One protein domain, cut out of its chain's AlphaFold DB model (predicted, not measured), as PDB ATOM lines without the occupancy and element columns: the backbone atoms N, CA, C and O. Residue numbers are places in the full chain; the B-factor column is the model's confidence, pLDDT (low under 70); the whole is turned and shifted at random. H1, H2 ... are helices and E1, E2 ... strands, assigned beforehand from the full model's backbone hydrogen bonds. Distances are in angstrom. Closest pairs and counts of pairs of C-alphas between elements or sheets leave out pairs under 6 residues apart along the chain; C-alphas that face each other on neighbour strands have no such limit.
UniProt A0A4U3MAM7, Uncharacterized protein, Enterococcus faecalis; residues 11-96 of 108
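AT A GLANCE: This is residues 11 to 96 of the 108 residues of an uncharacterized protein of Enterococcus faecalis (UniProt A0A4U3MAM7). Two small sheets stand next to each other, a strongly twisted one of E2, E3, E7 and E6 and one of E1, E4 and E5, with two short helices, H1 and H2, toward one end of the longest axis and the turn of the hairpin E2 and E3 at the other. The 86 printed residues run E1 E2 E3 H1 H2 E4 E5 E6 E7, class mixed. The sheet E2 E3 E7 E6 is antiparallel, the sheet E1 E4 E5 mixed. The whole is compact, radius of gyration of the C-alphas 12.2 A, spanning 36 by 28 by 23 A.

IN THESE COORDINATES: E1 is residues 11 to 15, from C-alpha 11 at (163.118, 132.867, 133.267). E2 is 19 to 23, E3 29 to 34, H1 36 to 44 at 12.5 A and H2 50 to 55. E4, 56 to 63, spans 20.2 A and E5, 66 to 71, 16.6 A. E6 is 78 to 80, and E7, 83 to 87, ends at C-alpha 87 (154.054, 125.764, 125.205).

HOW THE PARTS SIT: E1 and E4 are parallel, N 14 to O 60 2.9 A. The hairpin E4 and E5 has N 61 to O 68 at 2.9 A. E2 and E3, a hairpin, have N 20 to O 33 at 2.8 A. E7 pairs with E3, N 34 to O 84 2.8 A, and, staggered, with E6, its hairpin partner, N 85 to O 78 2.9 A. E3 and E4 are only just apart, closest C-alphas 8.3 A. H1 is on the sheet E2 E3 E7 E6 and stands up from it at 56 degrees; its Pro 36 and Leu 83 of E7 have the closest C-alphas, 6.8 A. H2 only grazes the sheet E1 E4 E5 with residues 52 to 55. Every O i to N i+4 pair in H1 and H2 is within hydrogen-bond range.

THE WHOLE: The C-alphas of Asn 26 and Lys 44 are farthest apart, 36.4 A. The printed part has no cut and no long link; no printed residue is under 70 in pLDDT.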
ATOM      1  N   ALA A  11     162.608 133.244 134.571       93.75
ATOM      2  CA  ALA A  11     163.118 132.867 133.267       93.75
ATOM      3  C   ALA A  11     164.024 131.643 133.362       93.75
ATOM      4  O   ALA A  11     164.806 131.520 134.304       93.75
ATOM      5  N   LEU A  12     163.958 130.782 132.349       95.12
ATOM      6  CA  LEU A  12     164.933 129.720 132.140       95.12
ATOM      7  C   LEU A  12     165.789 130.076 130.921       95.12
ATOM      8  O   LEU A  12     165.282 130.211 129.808       95.12
ATOM      9  N   ALA A  13     167.086 130.273 131.141       96.44
ATOM     10  CA  ALA A  13     168.023 130.657 130.097       96.44
ATOM     11  C   ALA A  13     168.648 129.425 129.430       96.44
ATOM     12  O   ALA A  13     169.092 128.500 130.109       96.44
ATOM     13  N   VAL A  14     168.694 129.410 128.099       97.19
ATOM     14  CA  VAL A  14     169.169 128.268 127.310       97.19
ATOM     15  C   VAL A  14     169.822 128.742 126.015       97.19
ATOM     16  O   VAL A  14     169.398 129.730 125.417       97.19
ATOM     17  N   ARG A  15     170.870 128.050 125.558       96.81
ATOM     18  CA  ARG A  15     171.469 128.345 124.250       96.81
ATOM     19  C   ARG A  15     170.501 127.967 123.138       96.81
ATOM     20  O   ARG A  15     169.820 126.950 123.225       96.81
ATOM     21  N   GLU A  16     170.488 128.750 122.066       95.00
ATOM     22  CA  GLU A  16     169.660 128.467 120.887       95.00
ATOM     23  C   GLU A  16     169.937 127.075 120.296       95.00
ATOM     24  O   GLU A  16     169.019 126.402 119.839       95.00
ATOM     25  N   THR A  17     171.184 126.607 120.351       96.06
ATOM     26  CA  THR A  17     171.584 125.285 119.846       96.06
ATOM     27  C   THR A  17     171.062 124.121 120.686       96.06
ATOM     28  O   THR A  17     171.067 122.988 120.220       96.06
ATOM     29  N   ASP A  18     170.618 124.386 121.917       97.88
ATOM     30  CA  ASP A  18     170.155 123.372 122.866       97.88
ATOM     31  C   ASP A  18     168.619 123.229 122.857       97.88
ATOM     32  O   ASP A  18     168.044 122.585 123.743       97.88
ATOM     33  N   VAL A  19     167.940 123.822 121.866       97.31
ATOM     34  CA  VAL A  19     166.479 123.789 121.736       97.31
ATOM     35  C   VAL A  19     166.001 123.413 120.334       97.31
ATOM     36  O   VAL A  19     166.698 123.563 119.334       97.31
ATOM     37  N   LYS A  20     164.749 122.958 120.257       97.69
ATOM     38  CA  LYS A  20     163.999 122.720 119.027       97.69
ATOM     39  C   LYS A  20     162.708 123.530 119.043       97.69
ATOM     40  O   LYS A  20     161.965 123.517 120.025       97.69
ATOM     41  N   PHE A  21     162.439 124.217 117.938       97.56
ATOM     42  CA  PHE A  21     161.238 125.028 117.756       97.56
ATOM     43  C   PHE A  21     160.183 124.276 116.962       97.56
ATOM     44  O   PHE A  21     160.490 123.644 115.947       97.56
ATOM     45  N   TYR A  22     158.932 124.418 117.380       97.31
ATOM     46  CA  TYR A  22     157.795 123.861 116.670       97.31
ATOM     47  C   TYR A  22     156.766 124.930 116.376       97.31
ATOM     48  O   TYR A  22     156.529 125.835 117.178       97.31
ATOM     49  N   TYR A  23     156.166 124.803 115.202       97.62
ATOM     50  CA  TYR A  23     155.322 125.822 114.614       97.62
ATOM     51  C   TYR A  23     153.971 125.227 114.236       97.62
ATOM     52  O   TYR A  23     153.887 124.034 113.941       97.62
ATOM     53  N   ASP A  24     152.940 126.064 114.242       96.81
ATOM     54  CA  ASP A  24     151.667 125.737 113.609       96.81
ATOM     55  C   ASP A  24     151.759 125.818 112.072       96.81
ATOM     56  O   ASP A  24     152.796 126.162 111.493       96.81
ATOM     57  N   GLU A  25     150.644 125.518 111.408       96.75
ATOM     58  CA  GLU A  25     150.477 125.615 109.951       96.75
ATOM     59  C   GLU A  25     150.753 127.026 109.395       96.75
ATOM     60  O   GLU A  25     151.229 127.184 108.271       96.75
ATOM     61  N   ASN A  26     150.544 128.062 110.210       96.75
ATOM     62  CA  ASN A  26     150.749 129.463 109.856       96.75
ATOM     63  C   ASN A  26     152.178 129.950 110.166       96.75
ATOM     64  O   ASN A  26     152.482 131.143 110.051       96.75
ATOM     65  N   ASN A  27     153.082 129.029 110.515       97.50
ATOM     66  CA  ASN A  27     154.464 129.286 110.907       97.50
ATOM     67  C   ASN A  27     154.621 130.145 112.179       97.50
ATOM     68  O   ASN A  27     155.658 130.802 112.348       97.50
ATOM     69  N   TYR A  28     153.635 130.158 113.076       98.06
ATOM     70  CA  TYR A  28     153.775 130.738 114.411       98.06
ATOM     71  C   TYR A  28     154.331 129.712 115.390       98.06
ATOM     72  O   TYR A  28     153.950 128.547 115.371       98.06
ATOM     73  N   LEU A  29     155.262 130.144 116.238       98.19
ATOM     74  CA  LEU A  29     155.858 129.314 117.276       98.19
ATOM     75  C   LEU A  29     154.779 128.891 118.277       98.19
ATOM     76  O   LEU A  29     154.126 129.744 118.874       98.19
ATOM     77  N   ILE A  30     154.637 127.583 118.475       97.69
ATOM     78  CA  ILE A  30     153.696 126.998 119.440       97.69
ATOM     79  C   ILE A  30     154.402 126.306 120.599       97.69
ATOM     80  O   ILE A  30     153.794 126.108 121.646       97.69
ATOM     81  N   ARG A  31     155.674 125.928 120.429       98.12
ATOM     82  CA  ARG A  31     156.412 125.176 121.443       98.12
ATOM     83  C   ARG A  31     157.919 125.315 121.285       98.12
ATOM     84  O   ARG A  31     158.438 125.302 120.164       98.12
ATOM     85  N   ILE A  32     158.609 125.381 122.421       98.00
ATOM     86  CA  ILE A  32     160.065 125.254 122.523       98.00
ATOM     87  C   ILE A  32     160.360 124.002 123.333       98.00
ATOM     88  O   ILE A  32     159.921 123.893 124.477       98.00
ATOM     89  N   SER A  33     161.132 123.084 122.766       98.25
ATOM     90  CA  SER A  33     161.603 121.905 123.485       98.25
ATOM     91  C   SER A  33     163.110 121.941 123.687       98.25
ATOM     92  O   SER A  33     163.844 122.371 122.804       98.25
ATOM     93  N   LEU A  34     163.569 121.467 124.837       98.25
ATOM     94  CA  LEU A  34     164.977 121.274 125.156       98.25
ATOM     95  C   LEU A  34     165.485 119.986 124.499       98.25
ATOM     96  O   LEU A  34     164.770 118.982 124.458       98.25
ATOM     97  N   LEU A  35     166.731 119.992 124.026       98.00
ATOM     98  CA  LEU A  35     167.403 118.761 123.610       98.00
ATOM     99  C   LEU A  35     167.714 117.865 124.827       98.00
ATOM    100  O   LEU A  35     167.945 118.395 125.919       98.00
ATOM    101  N   PRO A  36     167.787 116.526 124.668       97.19
ATOM    102  CA  PRO A  36     167.920 115.595 125.796       97.19
ATOM    103  C   PRO A  36     169.110 115.891 126.717       97.19
ATOM    104  O   PRO A  36     168.956 115.931 127.935       97.19
ATOM    105  N   ASN A  37     170.278 116.208 126.148       96.56
ATOM    106  CA  ASN A  37     171.466 116.562 126.934       96.56
ATOM    107  C   ASN A  37     171.226 117.788 127.824       96.56
ATOM    108  O   ASN A  37     171.688 117.830 128.965       96.56
ATOM    109  N   LYS A  38     170.454 118.765 127.332       97.19
ATOM    110  CA  LYS A  38     170.132 119.969 128.097       97.19
ATOM    111  C   LYS A  38     169.107 119.704 129.191       97.19
ATOM    112  O   LYS A  38     169.219 120.274 130.272       97.19
ATOM    113  N   VAL A  39     168.155 118.802 128.946       97.44
ATOM    114  CA  VAL A  39     167.219 118.325 129.976       97.44
ATOM    115  C   VAL A  39     167.986 117.690 131.133       97.44
ATOM    116  O   VAL A  39     167.765 118.076 132.279       97.44
ATOM    117  N   LEU A  40     168.930 116.789 130.842       97.38
ATOM    118  CA  LEU A  40     169.752 116.129 131.862       97.38
ATOM    119  C   LEU A  40     170.568 117.135 132.683       97.38
ATOM    120  O   LEU A  40     170.615 117.045 133.908       97.38
ATOM    121  N   GLU A  41     171.188 118.115 132.024       97.62
ATOM    122  CA  GLU A  41     171.921 119.194 132.694       97.62
ATOM    123  C   GLU A  41     171.003 120.003 133.628       97.62
ATOM    124  O   GLU A  41     171.317 120.213 134.800       97.62
ATOM    125  N   PHE A  42     169.827 120.414 133.144       97.56
ATOM    126  CA  PHE A  42     168.879 121.196 133.936       97.56
ATOM    127  C   PHE A  42     168.268 120.402 135.094       97.56
ATOM    128  O   PHE A  42     168.023 120.977 136.155       97.56
ATOM    129  N   GLN A  43     168.052 119.094 134.937       96.56
ATOM    130  CA  GLN A  43     167.627 118.215 136.030       96.56
ATOM    131  C   GLN A  43     168.696 118.125 137.120       96.56
ATOM    132  O   GLN A  43     168.374 118.327 138.292       96.56
ATOM    133  N   LYS A  44     169.964 117.902 136.745       97.25
ATOM    134  CA  LYS A  44     171.097 117.862 137.689       97.25
ATOM    135  C   LYS A  44     171.239 119.168 138.472       97.25
ATOM    136  O   LYS A  44     171.479 119.135 139.672       97.25
ATOM    137  N   ASN A  45     170.997 120.302 137.816       96.25
ATOM    138  CA  ASN A  45     171.039 121.624 138.442       96.25
ATOM    139  C   ASN A  45     169.743 122.002 139.186       96.25
ATOM    140  O   ASN A  45     169.607 123.123 139.670       96.25
ATOM    141  N   GLY A  46     168.756 121.101 139.263       95.19
ATOM    142  CA  GLY A  46     167.486 121.347 139.949       95.19
ATOM    143  C   GLY A  46     166.577 122.381 139.274       95.19
ATOM    144  O   GLY A  46     165.583 122.794 139.872       95.19
ATOM    145  N   LEU A  47     166.876 122.780 138.035       95.94
ATOM    146  CA  LEU A  47     166.138 123.801 137.290       95.94
ATOM    147  C   LEU A  47     164.786 123.299 136.772       95.94
ATOM    148  O   LEU A  47     163.920 124.124 136.493       95.94
ATOM    149  N   LEU A  48     164.591 121.978 136.667       95.19
ATOM    150  CA  LEU A  48     163.326 121.346 136.252       95.19
ATOM    151  C   LEU A  48     162.546 120.719 137.421       95.19
ATOM    152  O   LEU A  48     161.737 119.818 137.211       95.19
ATOM    153  N   LYS A  49     162.778 121.164 138.663       94.88
ATOM    154  CA  LYS A  49     161.928 120.767 139.801       94.88
ATOM    155  C   LYS A  49     160.499 121.306 139.610       94.88
ATOM    156  O   LYS A  49     160.361 122.409 139.074       94.88
ATOM    157  N   PRO A  50     159.449 120.608 140.085       92.38
ATOM    158  CA  PRO A  50     158.056 121.029 139.897       92.38
ATOM    159  C   PRO A  50     157.779 122.497 140.257       92.38
ATOM    160  O   PRO A  50     157.175 123.214 139.462       92.38
ATOM    161  N   ASP A  51     158.294 122.983 141.388       91.50
ATOM    162  CA  ASP A  51     158.086 124.375 141.822       91.50
ATOM    163  C   ASP A  51     158.765 125.393 140.896       91.50
ATOM    164  O   ASP A  51     158.250 126.485 140.664       91.50
ATOM    165  N   GLN A  52     159.918 125.031 140.325       92.06
ATOM    166  CA  GLN A  52     160.624 125.873 139.356       92.06
ATOM    167  C   GLN A  52     159.845 125.935 138.043       92.06
ATOM    168  O   GLN A  52     159.610 127.020 137.516       92.06
ATOM    169  N   LEU A  53     159.393 124.774 137.555       93.62
ATOM    170  CA  LEU A  53     158.628 124.646 136.318       93.62
ATOM    171  C   LEU A  53     157.332 125.466 136.339       93.62
ATOM    172  O   LEU A  53     157.002 126.111 135.347       93.62
ATOM    173  N   ARG A  54     156.631 125.498 137.478       92.56
ATOM    174  CA  ARG A  54     155.414 126.309 137.668       92.56
ATOM    175  C   ARG A  54     155.684 127.813 137.737       92.56
ATOM    176  O   ARG A  54     154.779 128.607 137.484       92.56
ATOM    177  N   ALA A  55     156.903 128.212 138.088       93.06
ATOM    178  CA  ALA A  55     157.278 129.614 138.219       93.06
ATOM    179  C   ALA A  55     157.749 130.233 136.894       93.06
ATOM    180  O   ALA A  55     157.686 131.455 136.741       93.06
ATOM    181  N   TYR A  56     158.234 129.426 135.942       95.38
ATOM    182  CA  TYR A  56     158.721 129.954 134.671       95.38
ATOM    183  C   TYR A  56     157.592 130.531 133.815       95.38
ATOM    184  O   TYR A  56     156.545 129.918 133.616       95.38
ATOM    185  N   THR A  57     157.855 131.710 133.263       96.06
ATOM    186  CA  THR A  57     156.952 132.440 132.352       96.06
ATOM    187  C   THR A  57     157.617 132.753 131.014       96.06
ATOM    188  O   THR A  57     156.953 133.161 130.062       96.06
ATOM    189  N   GLN A  58     158.932 132.538 130.913       96.62
ATOM    190  CA  GLN A  58     159.696 132.763 129.694       96.62
ATOM    191  C   GLN A  58     160.922 131.851 129.589       96.62
ATOM    192  O   GLN A  58     161.525 131.454 130.590       96.62
ATOM    193  N   ILE A  59     161.320 131.586 128.348       96.88
ATOM    194  CA  ILE A  59     162.604 130.992 127.976       96.88
ATOM    195  C   ILE A  59     163.474 132.104 127.392       96.88
ATOM    196  O   ILE A  59     163.064 132.763 126.439       96.88
ATOM    197  N   ILE A  60     164.671 132.318 127.933       97.00
ATOM    198  CA  ILE A  60     165.641 133.256 127.352       97.00
ATOM    199  C   ILE A  60     166.568 132.466 126.436       97.00
ATOM    200  O   ILE A  60     167.398 131.692 126.912       97.00
ATOM    201  N   LEU A  61     166.440 132.670 125.126       96.44
ATOM    202  CA  LEU A  61     167.376 132.116 124.153       96.44
ATOM    203  C   LEU A  61     168.662 132.930 124.127       96.44
ATOM    204  O   LEU A  61     168.614 134.155 124.019       96.44
ATOM    205  N   ILE A  62     169.798 132.243 124.158       95.75
ATOM    206  CA  ILE A  62     171.130 132.841 124.108       95.75
ATOM    207  C   ILE A  62     171.827 132.431 122.809       95.75
ATOM    208  O   ILE A  62     171.936 131.241 122.506       95.75
ATOM    209  N   HIS A  63     172.342 133.414 122.070       94.88
ATOM    210  CA  HIS A  63     173.177 133.211 120.884       94.88
ATOM    211  C   HIS A  63     174.243 134.308 120.803       94.88
ATOM    212  O   HIS A  63     173.900 135.479 120.661       94.88
ATOM    213  N   SER A  64     175.529 133.946 120.865       90.56
ATOM    214  CA  SER A  64     176.668 134.871 120.679       90.56
ATOM    215  C   SER A  64     176.540 136.188 121.467       90.56
ATOM    216  O   SER A  64     176.656 137.278 120.911       90.56
ATOM    217  N   GLY A  65     176.207 136.092 122.761       87.56
ATOM    218  CA  GLY A  65     176.016 137.247 123.653       87.56
ATOM    219  C   GLY A  65     174.687 137.999 123.485       87.56
ATOM    220  O   GLY A  65     174.411 138.924 124.244       87.56
ATOM    221  N   LYS A  66     173.839 137.610 122.526       92.12
ATOM    222  CA  LYS A  66     172.483 138.143 122.357       92.12
ATOM    223  C   LYS A  66     171.484 137.286 123.123       92.12
ATOM    224  O   LYS A  66     171.602 136.061 123.145       92.12
ATOM    225  N   CYS A  67     170.473 137.943 123.684       94.50
ATOM    226  CA  CYS A  67     169.383 137.308 124.415       94.50
ATOM    227  C   CYS A  67     168.041 137.616 123.743       94.50
ATOM    228  O   CYS A  67     167.765 138.771 123.412       94.50
ATOM    229  N   LEU A  68     167.196 136.600 123.576       95.12
ATOM    230  CA  LEU A  68     165.813 136.750 123.127       95.12
ATOM    231  C   LEU A  68     164.864 136.099 124.142       95.12
ATOM    232  O   LEU A  68     164.835 134.870 124.230       95.12
ATOM    233  N   PRO A  69     164.066 136.882 124.887       95.44
ATOM    234  CA  PRO A  69     163.013 136.327 125.725       95.44
ATOM    235  C   PRO A  69     161.857 135.822 124.854       95.44
ATOM    236  O   PRO A  69     161.339 136.549 124.000       95.44
ATOM    237  N   ILE A  70     161.437 134.579 125.082       96.25
ATOM    238  CA  ILE A  70     160.242 133.987 124.486       96.25
ATOM    239  C   ILE A  70     159.244 133.678 125.602       96.25
ATOM    240  O   ILE A  70     159.577 132.892 126.492       96.25
ATOM    241  N   PRO A  71     158.029 134.259 125.573       96.94
ATOM    242  CA  PRO A  71     157.003 133.929 126.548       96.94
ATOM    243  C   PRO A  71     156.589 132.464 126.411       96.94
ATOM    244  O   PRO A  71     156.474 131.942 125.299       96.94
ATOM    245  N   ILE A  72     156.310 131.831 127.542       97.44
ATOM    246  CA  ILE A  72     155.708 130.499 127.613       97.44
ATOM    247  C   ILE A  72     154.422 130.567 128.431       97.44
ATOM    248  O   ILE A  72     154.220 131.487 129.225       97.44
ATOM    249  N   VAL A  73     153.535 129.598 128.238       96.12
ATOM    250  CA  VAL A  73     152.368 129.441 129.103       96.12
ATOM    251  C   VAL A  73     152.872 128.967 130.467       96.12
ATOM    252  O   VAL A  73     153.563 127.951 130.561       96.12
ATOM    253  N   GLN A  74     152.573 129.718 131.526       94.50
ATOM    254  CA  GLN A  74     153.051 129.395 132.868       94.50
ATOM    255  C   GLN A  74     152.572 128.002 133.294       94.50
ATOM    256  O   GLN A  74     151.400 127.666 133.135       94.50
ATOM    257  N   GLY A  75     153.490 127.182 133.810       91.94
ATOM    258  CA  GLY A  75     153.198 125.797 134.184       91.94
ATOM    259  C   GLY A  75     152.995 124.839 133.005       91.94
ATOM    260  O   GLY A  75     152.804 123.649 133.238       91.94
ATOM    261  N   SER A  76     153.079 125.304 131.750       92.75
ATOM    262  CA  SER A  76     153.078 124.404 130.594       92.75
ATOM    263  C   SER A  76     154.431 123.714 130.481       92.75
ATOM    264  O   SER A  76     155.450 124.328 130.172       92.75
ATOM    265  N   HIS A  77     154.466 122.419 130.760       94.81
ATOM    266  CA  HIS A  77     155.638 121.596 130.516       94.81
ATOM    267  C   HIS A  77     155.229 120.146 130.281       94.81
ATOM    268  O   HIS A  77     154.263 119.650 130.856       94.81
ATOM    269  N   GLY A  78     155.984 119.434 129.454       94.56
ATOM    270  CA  GLY A  78     155.707 118.027 129.178       94.56
ATOM    271  C   GLY A  78     156.615 117.461 128.105       94.56
ATOM    272  O   GLY A  78     157.442 118.184 127.549       94.56
ATOM    273  N   VAL A  79     156.455 116.177 127.806       94.94
ATOM    274  CA  VAL A  79     157.170 115.500 126.721       94.94
ATOM    275  C   VAL A  79     156.261 115.427 125.500       94.94
ATOM    276  O   VAL A  79     155.123 114.979 125.591       94.94
ATOM    277  N   TRP A  80     156.764 115.873 124.351       93.44
ATOM    278  CA  TRP A  80     156.091 115.713 123.064       93.44
ATOM    279  C   TRP A  80     157.131 115.479 121.975       93.44
ATOM    280  O   TRP A  80     158.127 116.206 121.913       93.44
ATOM    281  N   LYS A  81     156.904 114.464 121.129       91.75
ATOM    282  CA  LYS A  81     157.892 113.967 120.151       91.75
ATOM    283  C   LYS A  81     159.261 113.725 120.803       91.75
ATOM    284  O   LYS A  81     160.268 114.253 120.335       91.75
ATOM    285  N   ASP A  82     159.241 113.025 121.938       92.81
ATOM    286  CA  ASP A  82     160.411 112.637 122.743       92.81
ATOM    287  C   ASP A  82     161.251 113.789 123.307       92.81
ATOM    288  O   ASP A  82     162.348 113.576 123.818       92.81
ATOM    289  N   LEU A  83     160.735 115.023 123.266       96.31
ATOM    290  CA  LEU A  83     161.421 116.188 123.813       96.31
ATOM    291  C   LEU A  83     160.595 116.884 124.895       96.31
ATOM    292  O   LEU A  83     159.424 117.234 124.701       96.31
ATOM    293  N   PHE A  84     161.248 117.141 126.027       97.56
ATOM    294  CA  PHE A  84     160.711 117.973 127.096       97.56
ATOM    295  C   PHE A  84     160.633 119.429 126.635       97.56
ATOM    296  O   PHE A  84     161.602 119.963 126.101       97.56
ATOM    297  N   GLY A  85     159.506 120.095 126.848       97.69
ATOM    298  CA  GLY A  85     159.326 121.460 126.367       97.69
ATOM    299  C   GLY A  85     158.148 122.187 126.980       97.69
ATOM    300  O   GLY A  85     157.381 121.606 127.747       97.69
ATOM    301  N   PHE A  86     158.019 123.444 126.573       97.88
ATOM    302  CA  PHE A  86     157.081 124.434 127.084       97.88
ATOM    303  C   PHE A  86     156.239 124.984 125.939       97.88
ATOM    304  O   PHE A  86     156.754 125.213 124.834       97.88
ATOM    305  N   ASP A  87     154.962 125.220 126.206       98.00
ATOM    306  CA  ASP A  87     154.054 125.764 125.205       98.00
ATOM    307  C   ASP A  87     154.206 127.278 125.121       98.00
ATOM    308  O   ASP A  87     154.421 127.973 126.113       98.00
ATOM    309  N   VAL A  88     154.092 127.800 123.907       97.75
ATOM    310  CA  VAL A  88     154.179 129.228 123.615       97.75
ATOM    311  C   VAL A  88     152.763 129.752 123.382       97.75
ATOM    312  O   VAL A  88     152.018 129.174 122.587       97.75
ATOM    313  N   PRO A  89     152.349 130.847 124.047       96.38
ATOM    314  CA  PRO A  89     151.002 131.369 123.886       96.38
ATOM    315  C   PRO A  89     150.797 131.866 122.452       96.38
ATOM    316  O   PRO A  89     151.600 132.644 121.928       96.38
ATOM    317  N   LYS A  90     149.678 131.477 121.829       91.75
ATOM    318  CA  LYS A  90     149.320 131.885 120.454       91.75
ATOM    319  C   LYS A  90     149.274 133.410 120.275       91.75
ATOM    320  O   LYS A  90     149.565 133.920 119.194       91.75
ATOM    321  N   SER A  91     148.970 134.154 121.342       93.75
ATOM    322  CA  SER A  91     148.978 135.624 121.361       93.75
ATOM    323  C   SER A  91     150.360 136.239 121.099       93.75
ATOM    324  O   SER A  91     150.428 137.381 120.652       93.75
ATOM    325  N   SER A  92     151.452 135.490 121.299       93.75
ATOM    326  CA  SER A  92     152.824 135.959 121.051       93.75
ATOM    327  C   SER A  92     153.115 136.242 119.572       93.75
ATOM    328  O   SER A  92     153.999 137.044 119.263       93.75
ATOM    329  N   LYS A  93     152.387 135.590 118.649       94.94
ATOM    330  CA  LYS A  93     152.511 135.749 117.186       94.94
ATOM    331  C   LYS A  93     153.971 135.715 116.686       94.94
ATOM    332  O   LYS A  93     154.341 136.421 115.741       94.94
ATOM    333  N   ILE A  94     154.824 134.885 117.296       96.50
ATOM    334  CA  ILE A  94     156.245 134.762 116.929       96.50
ATOM    335  C   ILE A  94     156.370 133.945 115.638       96.50
ATOM    336  O   ILE A  94     156.245 132.726 115.650       96.50
ATOM    337  N   LYS A  95     156.636 134.608 114.507       96.75
ATOM    338  CA  LYS A  95     156.823 133.934 113.209       96.75
ATOM    339  C   LYS A  95     158.185 133.243 113.094       96.75
ATOM    340  O   LYS A  95     159.209 133.872 113.370       96.75
ATOM    341  N   LYS A  96     158.216 132.039 112.511       96.69
ATOM    342  CA  LYS A  96     159.430 131.271 112.158       96.69
ATOM    343  C   LYS A  96     160.507 132.115 111.478       96.69
ATOM    344  O   LYS A  96     161.651 132.124 111.906       96.69
TER     345      LYS A  96